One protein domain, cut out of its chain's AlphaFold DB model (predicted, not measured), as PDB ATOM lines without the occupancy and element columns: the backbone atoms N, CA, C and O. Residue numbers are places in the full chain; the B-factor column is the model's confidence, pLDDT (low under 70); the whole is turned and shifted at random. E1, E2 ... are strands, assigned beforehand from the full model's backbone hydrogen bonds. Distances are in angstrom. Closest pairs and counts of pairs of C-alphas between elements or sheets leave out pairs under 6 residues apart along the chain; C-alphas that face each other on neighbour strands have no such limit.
ATOM      1  N   SER A 725     -34.325  -0.004   5.252       78.62
ATOM      2  CA  SER A 725     -33.267  -0.665   4.482       78.62
ATOM      3  C   SER A 725     -33.430  -2.183   4.414       78.62
ATOM      4  O   SER A 725     -33.669  -2.861   5.413       78.62
ATOM      5  N   GLU A 726     -33.276  -2.726   3.209       78.69
ATOM      6  CA  GLU A 726     -33.215  -4.165   2.952       78.69
ATOM      7  C   GLU A 726     -31.887  -4.450   2.244       78.69
ATOM      8  O   GLU A 726     -31.750  -4.217   1.042       78.69
ATOM      9  N   LEU A 727     -30.885  -4.868   3.029       86.62
ATOM     10  CA  LEU A 727     -29.530  -5.168   2.565       86.62
ATOM     11  C   LEU A 727     -29.344  -6.692   2.575       86.62
ATOM     12  O   LEU A 727     -29.467  -7.342   3.621       86.62
ATOM     13  N   SER A 728     -29.108  -7.277   1.405       85.88
ATOM     14  CA  SER A 728     -29.190  -8.723   1.202       85.88
ATOM     15  C   SER A 728     -28.232  -9.233   0.128       85.88
ATOM     16  O   SER A 728     -27.938  -8.576  -0.870       85.88
ATOM     17  N   VAL A 729     -27.787 -10.476   0.309       89.44
ATOM     18  CA  VAL A 729     -27.471 -11.338  -0.832       89.44
ATOM     19  C   VAL A 729     -28.804 -11.886  -1.348       89.44
ATOM     20  O   VAL A 729     -29.669 -12.238  -0.546       89.44
ATOM     21  N   VAL A 730     -28.996 -11.958  -2.665       86.62
ATOM     22  CA  VAL A 730     -30.217 -12.540  -3.246       86.62
ATOM     23  C   VAL A 730     -30.248 -14.064  -2.987       86.62
ATOM     24  O   VAL A 730     -29.280 -14.729  -3.360       86.62
ATOM     25  N   PRO A 731     -31.325 -14.637  -2.406       82.00
ATOM     26  CA  PRO A 731     -31.439 -16.067  -2.069       82.00
ATOM     27  C   PRO A 731     -31.193 -17.049  -3.234       82.00
ATOM     28  O   PRO A 731     -31.991 -17.115  -4.184       82.00
ATOM     29  N   GLY A 732     -30.156 -17.889  -3.146       78.44
ATOM     30  CA  GLY A 732     -29.731 -18.773  -4.234       78.44
ATOM     31  C   GLY A 732     -28.722 -19.879  -3.881       78.44
ATOM     32  O   GLY A 732     -27.882 -19.765  -2.993       78.44
ATOM     33  N   ASP A 733     -28.780 -20.954  -4.671       80.56
ATOM     34  CA  ASP A 733     -27.838 -22.083  -4.687       80.56
ATOM     35  C   ASP A 733     -26.568 -21.705  -5.479       80.56
ATOM     36  O   ASP A 733     -26.413 -22.095  -6.638       80.56
ATOM     37  N   TYR A 734     -25.702 -20.877  -4.883       86.69
ATOM     38  CA  TYR A 734     -24.506 -20.321  -5.531       86.69
ATOM     39  C   TYR A 734     -23.387 -21.351  -5.734       86.69
ATOM     40  O   TYR A 734     -22.959 -22.034  -4.800       86.69
ATOM     41  N   LYS A 735     -22.861 -21.430  -6.961       86.69
ATOM     42  CA  LYS A 735     -21.869 -22.430  -7.393       86.69
ATOM     43  C   LYS A 735     -20.587 -21.766  -7.869       86.69
ATOM     44  O   LYS A 735     -20.549 -20.584  -8.204       86.69
ATOM     45  N   THR A 736     -19.512 -22.547  -7.923       85.25
ATOM     46  CA  THR A 736     -18.203 -22.044  -8.363       85.25
ATOM     47  C   THR A 736     -18.257 -21.537  -9.810       85.25
ATOM     48  O   THR A 736     -18.396 -22.317 -10.754       85.25
ATOM     49  N   GLY A 737     -18.099 -20.225  -9.983       82.69
ATOM     50  CA  GLY A 737     -18.189 -19.526 -11.264       82.69
ATOM     51  C   GLY A 737     -19.520 -18.815 -11.530       82.69
ATOM     52  O   GLY A 737     -19.648 -18.237 -12.611       82.69
ATOM     53  N   ASP A 738     -20.466 -18.834 -10.587       88.19
ATOM     54  CA  ASP A 738     -21.652 -17.969 -10.596       88.19
ATOM     55  C   ASP A 738     -21.307 -16.548 -10.112       88.19
ATOM     56  O   ASP A 738     -20.283 -16.314  -9.462       88.19
ATOM     57  N   ASN A 739     -22.196 -15.589 -10.383       91.44
ATOM     58  CA  ASN A 739     -22.137 -14.254  -9.793       91.44
ATOM     59  C   ASN A 739     -23.103 -14.162  -8.605       91.44
ATOM     60  O   ASN A 739     -24.315 -14.280  -8.777       91.44
ATOM     61  N   ILE A 740     -22.564 -13.892  -7.418       93.81
ATOM     62  CA  ILE A 740     -23.317 -13.553  -6.211       93.81
ATOM     63  C   ILE A 740     -23.964 -12.182  -6.432       93.81
ATOM     64  O   ILE A 740     -23.250 -11.199  -6.645       93.81
ATOM     65  N   ARG A 741     -25.303 -12.110  -6.409       92.44
ATOM     66  CA  ARG A 741     -26.047 -10.852  -6.587       92.44
ATOM     67  C   ARG A 741     -26.261 -10.200  -5.222       92.44
ATOM     68  O   ARG A 741     -26.979 -10.728  -4.374       92.44
ATOM     69  N   LEU A 742     -25.598  -9.067  -5.017       95.56
ATOM     70  CA  LEU A 742     -25.700  -8.215  -3.835       95.56
ATOM     71  C   LEU A 742     -26.753  -7.140  -4.100       95.56
ATOM     72  O   LEU A 742     -26.790  -6.589  -5.200       95.56
ATOM     73  N   GLN A 743     -27.587  -6.836  -3.110       93.31
ATOM     74  CA  GLN A 743     -28.704  -5.909  -3.254       93.31
ATOM     75  C   GLN A 743     -28.884  -5.039  -2.002       93.31
ATOM     76  O   GLN A 743     -28.807  -5.515  -0.870       93.31
ATOM     77  N   ALA A 744     -29.138  -3.751  -2.210       90.94
ATOM     78  CA  ALA A 744     -29.457  -2.774  -1.179       90.94
ATOM     79  C   ALA A 744     -30.663  -1.939  -1.629       90.94
ATOM     80  O   ALA A 744     -30.535  -0.944  -2.344       90.94
ATOM     81  N   LYS A 745     -31.852  -2.364  -1.203       82.94
ATOM     82  CA  LYS A 745     -33.129  -1.705  -1.493       82.94
ATOM     83  C   LYS A 745     -33.440  -0.698  -0.389       82.94
ATOM     84  O   LYS A 745     -33.526  -1.056   0.787       82.94
ATOM     85  N   LEU A 746     -33.576   0.574  -0.764       77.88
ATOM     86  CA  LEU A 746     -33.561   1.701   0.174       77.88
ATOM     87  C   LEU A 746     -34.747   2.633  -0.052       77.88
ATOM     88  O   LEU A 746     -34.924   3.170  -1.148       77.88
ATOM     89  N   ARG A 747     -35.568   2.837   0.986       65.50
ATOM     90  CA  ARG A 747     -36.818   3.605   0.878       65.50
ATOM     91  C   ARG A 747     -37.005   4.601   2.017       65.50
ATOM     92  O   ARG A 747     -36.717   4.294   3.169       65.50
ATOM     93  N   TYR A 748     -37.529   5.779   1.688       64.31
ATOM     94  CA  TYR A 748     -37.950   6.816   2.626       64.31
ATOM     95  C   TYR A 748     -39.464   7.010   2.512       64.31
ATOM     96  O   TYR A 748     -39.955   7.421   1.462       64.31
ATOM     97  N   PHE A 749     -40.210   6.650   3.561       56.81
ATOM     98  CA  PHE A 749     -41.684   6.603   3.557       56.81
ATOM     99  C   PHE A 749     -42.271   5.917   2.301       56.81
ATOM    100  O   PHE A 749     -43.185   6.423   1.655       56.81
ATOM    101  N   GLY A 750     -41.704   4.764   1.929       49.47
ATOM    102  CA  GLY A 750     -42.120   3.955   0.774       49.47
ATOM    103  C   GLY A 750     -41.504   4.362  -0.574       49.47
ATOM    104  O   GLY A 750     -41.314   3.490  -1.426       49.47
ATOM    105  N   LEU A 751     -41.125   5.633  -0.748       52.34
ATOM    106  CA  LEU A 751     -40.469   6.155  -1.955       52.34
ATOM    107  C   LEU A 751     -38.991   5.725  -2.026       52.34
ATOM    108  O   LEU A 751     -38.353   5.615  -0.980       52.34
ATOM    109  N   PRO A 752     -38.410   5.504  -3.218       64.69
ATOM    110  CA  PRO A 752     -37.018   5.073  -3.352       64.69
ATOM    111  C   PRO A 752     -36.005   6.181  -3.013       64.69
ATOM    112  O   PRO A 752     -36.197   7.351  -3.349       64.69
ATOM    113  N   ILE A 753     -34.897   5.816  -2.358       72.75
ATOM    114  CA  ILE A 753     -33.809   6.749  -2.015       72.75
ATOM    115  C   ILE A 753     -32.793   6.785  -3.157       72.75
ATOM    116  O   ILE A 753     -31.837   6.013  -3.182       72.75
ATOM    117  N   LEU A 754     -32.983   7.713  -4.091       80.56
ATOM    118  CA  LEU A 754     -32.155   7.825  -5.295       80.56
ATOM    119  C   LEU A 754     -30.865   8.645  -5.088       80.56
ATOM    120  O   LEU A 754     -30.774   9.528  -4.220       80.56
ATOM    121  N   GLY A 755     -29.877   8.371  -5.944       75.88
ATOM    122  CA  GLY A 755     -28.655   9.162  -6.103       75.88
ATOM    123  C   GLY A 755     -27.619   9.036  -4.981       75.88
ATOM    124  O   GLY A 755     -26.835   9.970  -4.795       75.88
ATOM    125  N   LEU A 756     -27.583   7.938  -4.224       82.56
ATOM    126  CA  LEU A 756     -26.483   7.684  -3.283       82.56
ATOM    127  C   LEU A 756     -25.146   7.572  -4.036       82.56
ATOM    128  O   LEU A 756     -25.096   7.137  -5.183       82.56
ATOM    129  N   GLY A 757     -24.064   8.055  -3.421       74.12
ATOM    130  CA  GLY A 757     -22.752   8.183  -4.070       74.12
ATOM    131  C   GLY A 757     -22.622   9.348  -5.070       74.12
ATOM    132  O   GLY A 757     -21.507   9.675  -5.464       74.12
ATOM    133  N   SER A 758     -23.714  10.031  -5.449       74.31
ATOM    134  CA  SER A 758     -23.654  11.216  -6.331       74.31
ATOM    135  C   SER A 758     -23.278  12.522  -5.613       74.31
ATOM    136  O   SER A 758     -23.039  13.539  -6.266       74.31
ATOM    137  N   ARG A 759     -23.231  12.516  -4.273       74.56
ATOM    138  CA  ARG A 759     -22.979  13.692  -3.423       74.56
ATOM    139  C   ARG A 759     -21.742  13.486  -2.540       74.56
ATOM    140  O   ARG A 759     -21.478  12.356  -2.131       74.56
ATOM    141  N   PRO A 760     -20.993  14.554  -2.196       72.75
ATOM    142  CA  PRO A 760     -19.852  14.447  -1.290       72.75
ATOM    143  C   PRO A 760     -20.259  13.863   0.068       72.75
ATOM    144  O   PRO A 760     -21.076  14.448   0.773       72.75
ATOM    145  N   GLY A 761     -19.666  12.725   0.434       71.12
ATOM    146  CA  GLY A 761     -19.909  12.054   1.713       71.12
ATOM    147  C   GLY A 761     -21.047  11.025   1.717       71.12
ATOM    148  O   GLY A 761     -21.213  10.348   2.732       71.12
ATOM    149  N   ASP A 762     -21.782  10.852   0.617       84.81
ATOM    150  CA  ASP A 762     -22.712   9.729   0.463       84.81
ATOM    151  C   ASP A 762     -21.946   8.478  -0.010       84.81
ATOM    152  O   ASP A 762     -21.084   8.557  -0.889       84.81
ATOM    153  N   LYS A 763     -22.252   7.314   0.568       88.44
ATOM    154  CA  LYS A 763     -21.588   6.029   0.302       88.44
ATOM    155  C   LYS A 763     -22.595   4.884   0.254       88.44
ATOM    156  O   LYS A 763     -23.492   4.803   1.091       88.44
ATOM    157  N   ILE A 764     -22.378   3.957  -0.674       93.00
ATOM    158  CA  ILE A 764     -23.078   2.675  -0.729       93.00
ATOM    159  C   ILE A 764     -22.116   1.602  -1.244       93.00
ATOM    160  O   ILE A 764     -21.674   1.640  -2.392       93.00
ATOM    161  N   PHE A 765     -21.709   0.702  -0.352       94.12
ATOM    162  CA  PHE A 765     -20.673  -0.292  -0.624       94.12
ATOM    163  C   PHE A 765     -20.853  -1.558   0.219       94.12
ATOM    164  O   PHE A 765     -21.585  -1.569   1.209       94.12
ATOM    165  N   VAL A 766     -20.156  -2.625  -0.164       95.00
ATOM    166  CA  VAL A 766     -20.035  -3.863   0.605       95.00
ATOM    167  C   VAL A 766     -18.560  -4.168   0.830       95.00
ATOM    168  O   VAL A 766     -17.820  -4.394  -0.130       95.00
ATOM    169  N   SER A 767     -18.135  -4.218   2.091       92.19
ATOM    170  CA  SER A 767     -16.828  -4.774   2.450       92.19
ATOM    171  C   SER A 767     -16.927  -6.296   2.478       92.19
ATOM    172  O   SER A 767     -17.829  -6.847   3.112       92.19
ATOM    173  N   LEU A 768     -16.009  -6.987   1.802       89.75
ATOM    174  CA  LEU A 768     -16.030  -8.443   1.661       89.75
ATOM    175  C   LEU A 768     -14.885  -9.109   2.437       89.75
ATOM    176  O   LEU A 768     -13.738  -8.661   2.432       89.75
ATOM    177  N   ILE A 769     -15.215 -10.230   3.068       85.25
ATOM    178  CA  ILE A 769     -14.315 -11.220   3.649       85.25
ATOM    179  C   ILE A 769     -14.547 -12.525   2.866       85.25
ATOM    180  O   ILE A 769     -15.635 -13.087   2.933       85.25
ATOM    181  N   ALA A 770     -13.561 -12.978   2.087       85.19
ATOM    182  CA  ALA A 770     -13.693 -14.082   1.127       85.19
ATOM    183  C   ALA A 770     -12.673 -15.216   1.368       85.19
ATOM    184  O   ALA A 770     -11.620 -14.973   1.978       85.19
ATOM    185  N   PRO A 771     -12.908 -16.435   0.836       80.62
ATOM    186  CA  PRO A 771     -11.956 -17.538   0.932       80.62
ATOM    187  C   PRO A 771     -10.667 -17.218   0.162       80.62
ATOM    188  O   PRO A 771     -10.690 -16.894  -1.022       80.62
ATOM    189  N   GLY A 772      -9.517 -17.324   0.827       78.12
ATOM    190  CA  GLY A 772      -8.190 -17.106   0.236       78.12
ATOM    191  C   GLY A 772      -7.571 -18.347  -0.413       78.12
ATOM    192  O   GLY A 772      -6.568 -18.237  -1.116       78.12
ATOM    193  N   GLN A 773      -8.146 -19.523  -0.164       78.75
ATOM    194  CA  GLN A 773      -7.827 -20.793  -0.812       78.75
ATOM    195  C   GLN A 773      -9.069 -21.689  -0.735       78.75
ATOM    196  O   GLN A 773      -9.753 -21.694   0.285       78.75
ATOM    197  N   ARG A 811      -7.035 -19.652   5.203       68.06
ATOM    198  CA  ARG A 811      -6.606 -18.382   4.614       68.06
ATOM    199  C   ARG A 811      -7.846 -17.611   4.193       68.06
ATOM    200  O   ARG A 811      -8.549 -18.041   3.288       68.06
ATOM    201  N   VAL A 812      -8.056 -16.456   4.809       72.94
ATOM    202  CA  VAL A 812      -9.136 -15.516   4.495       72.94
ATOM    203  C   VAL A 812      -8.534 -14.258   3.865       72.94
ATOM    204  O   VAL A 812      -7.459 -13.809   4.267       72.94
ATOM    205  N   VAL A 813      -9.205 -13.690   2.863       79.81
ATOM    206  CA  VAL A 813      -8.762 -12.493   2.130       79.81
ATOM    207  C   VAL A 813      -9.825 -11.402   2.226       79.81
ATOM    208  O   VAL A 813     -11.019 -11.671   2.134       79.81
ATOM    209  N   ARG A 814      -9.380 -10.154   2.388       82.75
ATOM    210  CA  ARG A 814     -10.227  -8.955   2.326       82.75
ATOM    211  C   ARG A 814      -9.929  -8.210   1.017       82.75
ATOM    212  O   ARG A 814      -8.950  -7.460   0.979       82.75
ATOM    213  N   PRO A 815     -10.658  -8.484  -0.083       83.12
ATOM    214  CA  PRO A 815     -10.545  -7.700  -1.313       83.12
ATOM    215  C   PRO A 815     -11.065  -6.258  -1.110       83.12
ATOM    216  O   PRO A 815     -11.656  -5.966  -0.070       83.12
ATOM    217  N   PRO A 816     -10.851  -5.346  -2.080       89.38
ATOM    218  CA  PRO A 816     -11.401  -3.992  -2.030       89.38
ATOM    219  C   PRO A 816     -12.932  -3.964  -1.924       89.38
ATOM    220  O   PRO A 816     -13.603  -4.887  -2.391       89.38
ATOM    221  N   ASP A 817     -13.463  -2.877  -1.363       92.38
ATOM    222  CA  ASP A 817     -14.903  -2.651  -1.229       92.38
ATOM    223  C   ASP A 817     -15.630  -2.672  -2.584       92.38
ATOM    224  O   ASP A 817     -15.158  -2.124  -3.585       92.38
ATOM    225  N   ILE A 818     -16.810  -3.290  -2.600       94.94
ATOM    226  CA  ILE A 818     -17.670  -3.429  -3.777       94.94
ATOM    227  C   ILE A 818     -18.694  -2.292  -3.763       94.94
ATOM    228  O   ILE A 818     -19.518  -2.232  -2.856       94.94
ATOM    229  N   THR A 819     -18.683  -1.405  -4.756       94.06
ATOM    230  CA  THR A 819     -19.734  -0.383  -4.937       94.06
ATOM    231  C   THR A 819     -20.999  -1.009  -5.534       94.06
ATOM    232  O   THR A 819     -20.891  -1.884  -6.392       94.06
ATOM    233  N   LEU A 820     -22.183  -0.543  -5.117       94.69
ATOM    234  CA  LEU A 820     -23.474  -0.930  -5.705       94.69
ATOM    235  C   LEU A 820     -24.067   0.218  -6.534       94.69
ATOM    236  O   LEU A 820     -23.849   1.389  -6.219       94.69
ATOM    237  N   PHE A 821     -24.843  -0.121  -7.564       93.12
ATOM    238  CA  PHE A 821     -25.356   0.816  -8.566       93.12
ATOM    239  C   PHE A 821     -26.870   0.666  -8.766       93.12
ATOM    240  O   PHE A 821     -27.387  -0.445  -8.748       93.12
ATOM    241  N   ASP A 822     -27.542   1.802  -8.949       87.75
ATOM    242  CA  ASP A 822     -28.958   1.966  -9.315       87.75
ATOM    243  C   ASP A 822     -28.947   2.707 -10.668       87.75
ATOM    244  O   ASP A 822     -29.004   3.939 -10.734       87.75
ATOM    245  N   ASP A 823     -28.634   1.965 -11.737       88.94
ATOM    246  CA  ASP A 823     -28.321   2.489 -13.078       88.94
ATOM    247  C   ASP A 823     -28.815   1.624 -14.259       88.94
ATOM    248  O   ASP A 823     -28.544   1.949 -15.419       88.94
ATOM    249  N   GLY A 824     -29.606   0.583 -13.983       87.12
ATOM    250  CA  GLY A 824     -30.334  -0.248 -14.947       87.12
ATOM    251  C   GLY A 824     -29.455  -1.160 -15.792       87.12
ATOM    252  O   GLY A 824     -29.758  -1.381 -16.968       87.12
ATOM    253  N   ARG A 825     -28.333  -1.633 -15.235       87.06
ATOM    254  CA  ARG A 825     -27.324  -2.397 -15.978       87.06
ATOM    255  C   ARG A 825     -27.158  -3.845 -15.524       87.06
ATOM    256  O   ARG A 825     -26.663  -4.088 -14.417       87.06
ATOM    257  N   PRO A 826     -27.389  -4.819 -16.426       88.25
ATOM    258  CA  PRO A 826     -27.148  -6.227 -16.140       88.25
ATOM    259  C   PRO A 826     -25.704  -6.550 -15.730       88.25
ATOM    260  O   PRO A 826     -25.504  -7.495 -14.969       88.25
ATOM    261  N   GLU A 827     -24.690  -5.780 -16.156       90.56
ATOM    262  CA  GLU A 827     -23.309  -5.970 -15.677       90.56
ATOM    263  C   GLU A 827     -23.109  -5.648 -14.185       90.56
ATOM    264  O   GLU A 827     -22.206  -6.207 -13.560       90.56
ATOM    265  N   HIS A 828     -23.964  -4.807 -13.596       90.44
ATOM    266  CA  HIS A 828     -24.019  -4.551 -12.154       90.44
ATOM    267  C   HIS A 828     -25.035  -5.459 -11.444       90.44
ATOM    268  O   HIS A 828     -25.137  -5.436 -10.220       90.44
ATOM    269  N   GLY A 829     -25.773  -6.293 -12.185       86.88
ATOM    270  CA  GLY A 829     -26.887  -7.056 -11.631       86.88
ATOM    271  C   GLY A 829     -28.054  -6.154 -11.248       86.88
ATOM    272  O   GLY A 829     -28.735  -6.439 -10.267       86.88
ATOM    273  N   ASP A 830     -28.262  -5.072 -11.991       84.44
ATOM    274  CA  ASP A 830     -29.424  -4.196 -11.904       84.44
ATOM    275  C   ASP A 830     -30.252  -4.326 -13.196       84.44
ATOM    276  O   ASP A 830     -29.705  -4.431 -14.293       84.44
ATOM    277  N   ASP A 831     -31.573  -4.359 -13.055       82.38
ATOM    278  CA  ASP A 831     -32.526  -4.546 -14.148       82.38
ATOM    279  C   ASP A 831     -33.345  -3.265 -14.441       82.38
ATOM    280  O   ASP A 831     -33.940  -3.169 -15.517       82.38
ATOM    281  N   VAL A 832     -33.395  -2.275 -13.526       78.12
ATOM    282  CA  VAL A 832     -34.260  -1.078 -13.636       78.12
ATOM    283  C   VAL A 832     -33.610   0.163 -13.005       78.12
ATOM    284  O   VAL A 832     -33.584   0.318 -11.793       78.12
ATOM    285  N   ALA A 833     -33.173   1.117 -13.833       75.81
ATOM    286  CA  ALA A 833     -32.559   2.356 -13.350       75.81
ATOM    287  C   ALA A 833     -33.551   3.279 -12.613       75.81
ATOM    288  O   ALA A 833     -34.562   3.699 -13.187       75.81
ATOM    289  N   GLY A 834     -33.186   3.717 -11.410       72.75
ATOM    290  CA  GLY A 834     -33.889   4.735 -10.631       72.75
ATOM    291  C   GLY A 834     -35.029   4.202  -9.763       72.75
ATOM    292  O   GLY A 834     -35.942   4.970  -9.449       72.75
ATOM    293  N   ASP A 835     -35.009   2.922  -9.383       69.62
ATOM    294  CA  ASP A 835     -36.050   2.289  -8.556       69.62
ATOM    295  C   ASP A 835     -35.675   2.162  -7.059       69.62
ATOM    296  O   ASP A 835     -36.500   1.743  -6.234       69.62
ATOM    297  N   GLY A 836     -34.454   2.574  -6.691       74.75
ATOM    298  CA  GLY A 836     -33.913   2.514  -5.332       74.75
ATOM    299  C   GLY A 836     -33.348   1.154  -4.917       74.75
ATOM    300  O   GLY A 836     -33.154   0.939  -3.712       74.75
ATOM    301  N   ILE A 837     -33.107   0.237  -5.860       84.38
ATOM    302  CA  ILE A 837     -32.515  -1.090  -5.646       84.38
ATOM    303  C   ILE A 837     -31.069  -1.116  -6.167       84.38
ATOM    304  O   ILE A 837     -30.748  -1.645  -7.230       84.38
ATOM    305  N   TYR A 838     -30.152  -0.596  -5.353       93.50
ATOM    306  CA  TYR A 838     -28.729  -0.596  -5.684       93.50
ATOM    307  C   TYR A 838     -28.195  -2.030  -5.680       93.50
ATOM    308  O   TYR A 838     -28.322  -2.733  -4.674       93.50
ATOM    309  N   SER A 839     -27.573  -2.460  -6.773       94.88
ATOM    310  CA  SER A 839     -27.120  -3.841  -6.959       94.88
ATOM    311  C   SER A 839     -25.636  -3.936  -7.333       94.88
ATOM    312  O   SER A 839     -25.038  -2.984  -7.838       94.88
ATOM    313  N   ALA A 840     -25.022  -5.087  -7.050       96.25
ATOM    314  CA  ALA A 840     -23.684  -5.446  -7.525       96.25
ATOM    315  C   ALA A 840     -23.572  -6.957  -7.793       96.25
ATOM    316  O   ALA A 840     -24.241  -7.765  -7.145       96.25
ATOM    317  N   LEU A 841     -22.670  -7.355  -8.696       94.56
ATOM    318  CA  LEU A 841     -22.311  -8.757  -8.937       94.56
ATOM    319  C   LEU A 841     -20.892  -9.046  -8.438       94.56
ATOM    320  O   LEU A 841     -19.940  -8.384  -8.854       94.56
ATOM    321  N   HIS A 842     -20.735 -10.070  -7.596       93.44
ATOM    322  CA  HIS A 842     -19.430 -10.569  -7.158       93.44
ATOM    323  C   HIS A 842     -19.183 -12.005  -7.657       93.44
ATOM    324  O   HIS A 842     -19.997 -12.882  -7.376       93.44
ATOM    325  N   PRO A 843     -18.079 -12.302  -8.365       90.31
ATOM    326  CA  PRO A 843     -17.859 -13.625  -8.946       90.31
ATOM    327  C   PRO A 843     -17.408 -14.648  -7.884       90.31
ATOM    328  O   PRO A 843     -16.275 -14.604  -7.396       90.31
ATOM    329  N   GLY A 844     -18.279 -15.610  -7.564       88.38
ATOM    330  CA  GLY A 844     -18.048 -16.691  -6.599       88.38
ATOM    331  C   GLY A 844     -17.058 -17.722  -7.138       88.38
ATOM    332  O   GLY A 844     -17.437 -18.765  -7.664       88.38
ATOM    333  N   THR A 845     -15.770 -17.403  -7.081       83.94
ATOM    334  CA  THR A 845     -14.719 -18.063  -7.881       83.94
ATOM    335  C   THR A 845     -13.878 -19.086  -7.122       83.94
ATOM    336  O   THR A 845     -13.154 -19.863  -7.744       83.94
ATOM    337  N   ILE A 846     -14.002 -19.120  -5.797       84.25
ATOM    338  CA  ILE A 846     -13.381 -20.091  -4.889       84.25
ATOM    339  C   ILE A 846     -14.495 -20.696  -4.015       84.25
ATOM    340  O   ILE A 846     -15.284 -19.912  -3.482       84.25
ATOM    341  N   PRO A 847     -14.585 -22.033  -3.846       82.75
ATOM    342  CA  PRO A 847     -15.560 -22.649  -2.945       82.75
ATOM    343  C   PRO A 847     -15.340 -22.253  -1.479       82.75
ATOM    344  O   PRO A 847     -14.199 -22.279  -1.007       82.75
ATOM    345  N   GLY A 848     -16.425 -21.953  -0.768       81.62
ATOM    346  CA  GLY A 848     -16.425 -21.513   0.631       81.62
ATOM    347  C   GLY A 848     -17.331 -20.301   0.865       81.62
ATOM    348  O   GLY A 848     -18.106 -19.912  -0.011       81.62
ATOM    349  N   ASP A 849     -17.229 -19.707   2.050       84.38
ATOM    350  CA  ASP A 849     -18.114 -18.634   2.512       84.38
ATOM    351  C   ASP A 849     -17.601 -17.227   2.197       84.38
ATOM    352  O   ASP A 849     -16.447 -16.879   2.451       84.38
ATOM    353  N   TYR A 850     -18.503 -16.399   1.677       88.69
ATOM    354  CA  TYR A 850     -18.291 -14.990   1.372       88.69
ATOM    355  C   TYR A 850     -19.114 -14.171   2.363       88.69
ATOM    356  O   TYR A 850     -20.344 -14.196   2.339       88.69
ATOM    357  N   ASN A 851     -18.428 -13.463   3.254       87.62
ATOM    358  CA  ASN A 851     -19.024 -12.659   4.314       87.62
ATOM    359  C   ASN A 851     -19.032 -11.180   3.906       87.62
ATOM    360  O   ASN A 851     -17.984 -10.549   3.755       87.62
ATOM    361  N   PHE A 852     -20.233 -10.640   3.706       91.06
ATOM    362  CA  PHE A 852     -20.511  -9.332   3.121       91.06
ATOM    363  C   PHE A 852     -21.037  -8.359   4.181       91.06
ATOM    364  O   PHE A 852     -22.164  -8.507   4.651       91.06
ATOM    365  N   VAL A 853     -20.258  -7.331   4.529       89.50
ATOM    366  CA  VAL A 853     -20.714  -6.215   5.374       89.50
ATOM    367  C   VAL A 853     -21.224  -5.098   4.469       89.50
ATOM    368  O   VAL A 853     -20.453  -4.270   3.975       89.50
ATOM    369  N   PHE A 854     -22.534  -5.075   4.242       92.69
ATOM    370  CA  PHE A 854     -23.199  -3.980   3.545       92.69
ATOM    371  C   PHE A 854     -23.097  -2.712   4.390       92.69
ATOM    372  O   PHE A 854     -23.322  -2.750   5.599       92.69
ATOM    373  N   SER A 855     -22.766  -1.592   3.754       91.94
ATOM    374  CA  SER A 855     -22.606  -0.287   4.388       91.94
ATOM    375  C   SER A 855     -23.231   0.805   3.527       91.94
ATOM    376  O   SER A 855     -22.785   1.075   2.408       91.94
ATOM    377  N   VAL A 856     -24.251   1.463   4.071       91.69
ATOM    378  CA  VAL A 856     -24.909   2.619   3.455       91.69
ATOM    379  C   VAL A 856     -24.778   3.812   4.392       91.69
ATOM    380  O   VAL A 856     -25.020   3.708   5.596       91.69
ATOM    381  N   GLU A 857     -24.379   4.957   3.856       89.62
ATOM    382  CA  GLU A 857     -24.188   6.182   4.627       89.62
ATOM    383  C   GLU A 857     -24.584   7.392   3.774       89.62
ATOM    384  O   GLU A 857     -24.072   7.577   2.673       89.62
ATOM    385  N   ARG A 858     -25.511   8.213   4.273       84.00
ATOM    386  CA  ARG A 858     -25.952   9.465   3.651       84.00
ATOM    387  C   ARG A 858     -25.668  10.602   4.617       84.00
ATOM    388  O   ARG A 858     -26.237  10.635   5.709       84.00
ATOM    389  N   THR A 859     -24.759  11.505   4.249       80.12
ATOM    390  CA  THR A 859     -24.214  12.510   5.185       80.12
ATOM    391  C   THR A 859     -24.465  13.957   4.773       80.12
ATOM    392  O   THR A 859     -24.306  14.835   5.628       80.12
ATOM    393  N   ASP A 860     -24.915  14.210   3.537       71.88
ATOM    394  CA  ASP A 860     -25.302  15.538   3.038       71.88
ATOM    395  C   ASP A 860     -26.323  16.226   3.976       71.88
ATOM    396  O   ASP A 860     -27.459  15.744   4.085       71.88
ATOM    397  N   PRO A 861     -25.963  17.361   4.620       65.75
ATOM    398  CA  PRO A 861     -26.837  18.104   5.533       65.75
ATOM    399  C   PRO A 861     -28.157  18.598   4.927       65.75
ATOM    400  O   PRO A 861     -29.081  18.911   5.667       65.75
ATOM    401  N   ASN A 862     -28.259  18.668   3.596       61.34
ATOM    402  CA  ASN A 862     -29.447  19.129   2.871       61.34
ATOM    403  C   ASN A 862     -30.377  17.963   2.483       61.34
ATOM    404  O   ASN A 862     -31.198  18.083   1.570       61.34
ATOM    405  N   SER A 863     -30.216  16.801   3.119       63.97
ATOM    406  CA  SER A 863     -30.972  15.581   2.841       63.97
ATOM    407  C   SER A 863     -31.212  14.764   4.115       63.97
ATOM    408  O   SER A 863     -30.686  15.092   5.178       63.97
ATOM    409  N   ILE A 864     -32.014  13.699   4.024       66.50
ATOM    410  CA  ILE A 864     -32.221  12.782   5.153       66.50
ATOM    411  C   ILE A 864     -30.899  12.070   5.457       66.50
ATOM    412  O   ILE A 864     -30.408  11.295   4.635       66.50
ATOM    413  N   ARG A 865     -30.320  12.345   6.626       76.44
ATOM    414  CA  ARG A 865     -29.032  11.786   7.052       76.44
ATOM    415  C   ARG A 865     -29.257  10.451   7.751       76.44
ATOM    416  O   ARG A 865     -30.076  10.373   8.663       76.44
ATOM    417  N   PHE A 866     -28.534   9.413   7.346       83.19
ATOM    418  CA  PHE A 866     -28.641   8.083   7.949       83.19
ATOM    419  C   PHE A 866     -27.374   7.255   7.721       83.19
ATOM    420  O   PHE A 866     -26.635   7.478   6.763       83.19
ATOM    421  N   SER A 867     -27.153   6.252   8.568       88.62
ATOM    422  CA  SER A 867     -26.256   5.133   8.266       88.62
ATOM    423  C   SER A 867     -26.960   3.808   8.549       88.62
ATOM    424  O   SER A 867     -27.888   3.757   9.365       88.62
ATOM    425  N   ARG A 868     -26.571   2.762   7.819       88.81
ATOM    426  CA  ARG A 868     -27.045   1.382   7.953       88.81
ATOM    427  C   ARG A 868     -25.895   0.423   7.684       88.81
ATOM    428  O   ARG A 868     -25.172   0.606   6.701       88.81
ATOM    429  N   GLN A 869     -25.766  -0.613   8.507       89.19
ATOM    430  CA  GLN A 869     -24.841  -1.721   8.271       89.19
ATOM    431  C   GLN A 869     -25.501  -3.063   8.578       89.19
ATOM    432  O   GLN A 869     -26.206  -3.183   9.576       89.19
ATOM    433  N   GLN A 870     -25.282  -4.056   7.713       85.25
ATOM    434  CA  GLN A 870     -25.811  -5.418   7.859       85.25
ATOM    435  C   GLN A 870     -24.816  -6.442   7.277       85.25
ATOM    436  O   GLN A 870     -24.284  -6.241   6.184       85.25
ATOM    437  N   LEU A 871     -24.574  -7.537   7.993       85.25
ATOM    438  CA  LEU A 871     -23.703  -8.656   7.637       85.25
ATOM    439  C   LEU A 871     -24.527  -9.800   7.030       85.25
ATOM    440  O   LEU A 871     -25.489 -10.284   7.626       85.25
ATOM    441  N   ARG A 872     -24.147 -10.261   5.840       87.69
ATOM    442  CA  ARG A 872     -24.784 -11.389   5.142       87.69
ATOM    443  C   ARG A 872     -23.717 -12.377   4.689       87.69
ATOM    444  O   ARG A 872     -22.682 -11.950   4.178       87.69
ATOM    445  N   THR A 873     -23.972 -13.672   4.824       89.38
ATOM    446  CA  THR A 873     -23.095 -14.710   4.266       89.38
ATOM    447  C   THR A 873     -23.686 -15.266   2.973       89.38
ATOM    448  O   THR A 873     -24.903 -15.398   2.852       89.38
ATOM    449  N   ALA A 874     -22.827 -15.613   2.014       91.12
ATOM    450  CA  ALA A 874     -23.165 -16.506   0.911       91.12
ATOM    451  C   ALA A 874     -22.139 -17.640   0.828       91.12
ATOM    452  O   ALA A 874     -20.952 -17.401   0.592       91.12
ATOM    453  N   PHE A 875     -22.600 -18.873   0.982       87.88
ATOM    454  CA  PHE A 875     -21.829 -20.072   0.709       87.88
ATOM    455  C   PHE A 875     -21.807 -20.344  -0.799       87.88
ATOM    456  O   PHE A 875     -22.853 -20.539  -1.427       87.88
ATOM    457  N   VAL A 876     -20.610 -20.380  -1.387       87.75
ATOM    458  CA  VAL A 876     -20.388 -20.810  -2.773       87.75
ATOM    459  C   VAL A 876     -19.956 -22.266  -2.760       87.75
ATOM    460  O   VAL A 876     -18.832 -22.588  -2.361       87.75
ATOM    461  N   ARG A 877     -20.817 -23.169  -3.235       81.88
ATOM    462  CA  ARG A 877     -20.485 -24.595  -3.257       81.88
ATOM    463  C   ARG A 877     -19.523 -24.958  -4.383       81.88
ATOM    464  O   ARG A 877     -19.558 -24.402  -5.488       81.88
TER     465      ARG A 877
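What this domain is: This is residues 725 to 773 and 811 to 877 of the 1151 residues of the protein "VWFA domain-containing protein" of Acidobacteria bacterium (UniProt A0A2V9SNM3). Two antiparallel three-stranded sheets, E3-E5-E6 and E1-E2-E4, lie face to face as an elongated sandwich; parts of the unnamed stretch 811 to 836 pair along E3's free edge. The printed part has 116 residues, under half of them in the six named strands, E1 to E6, class all strand. It is compact, radius of gyration of the C-alphas 14.4 A, spanning 46 by 27 by 20 A.

How they stand to each other: Start at inner strand E5, residues 848 to 858: its neighbours are E3, residues 763 to 771, and its hairpin partner E6, residues 866 to 876. Within hydrogen-bond range are N 767 and O 853, 3.0 A, and N 852 and O 872, 2.8 A. In the other sheet, E2, residues 739 to 748, neighbours its hairpin partner E1, residues 725 to 729, and E4, residues 837 to 843; see N 728 and O 743, 2.9 A, and N 742 and O 840, 2.8 A. The closest C-alphas of E1 and E6, Leu 727 and Gln 870, are 6.5 A apart.

Where its parts are: Find C-alpha 725 at (-33.267, -0.665, 4.482), where E1 begins. E5 runs 32.6 A; E6 runs 31.9 A to C-alpha 876 at (-20.388, -20.810, -2.773).

The domain as a whole: Residues 774 to 810 are cut out, leaving C-alphas 773 and 811 6.1 A apart. The link E2 to E3 is long. Confidence is under 70 at 747 to 752, 811, 835 and 861 to 864.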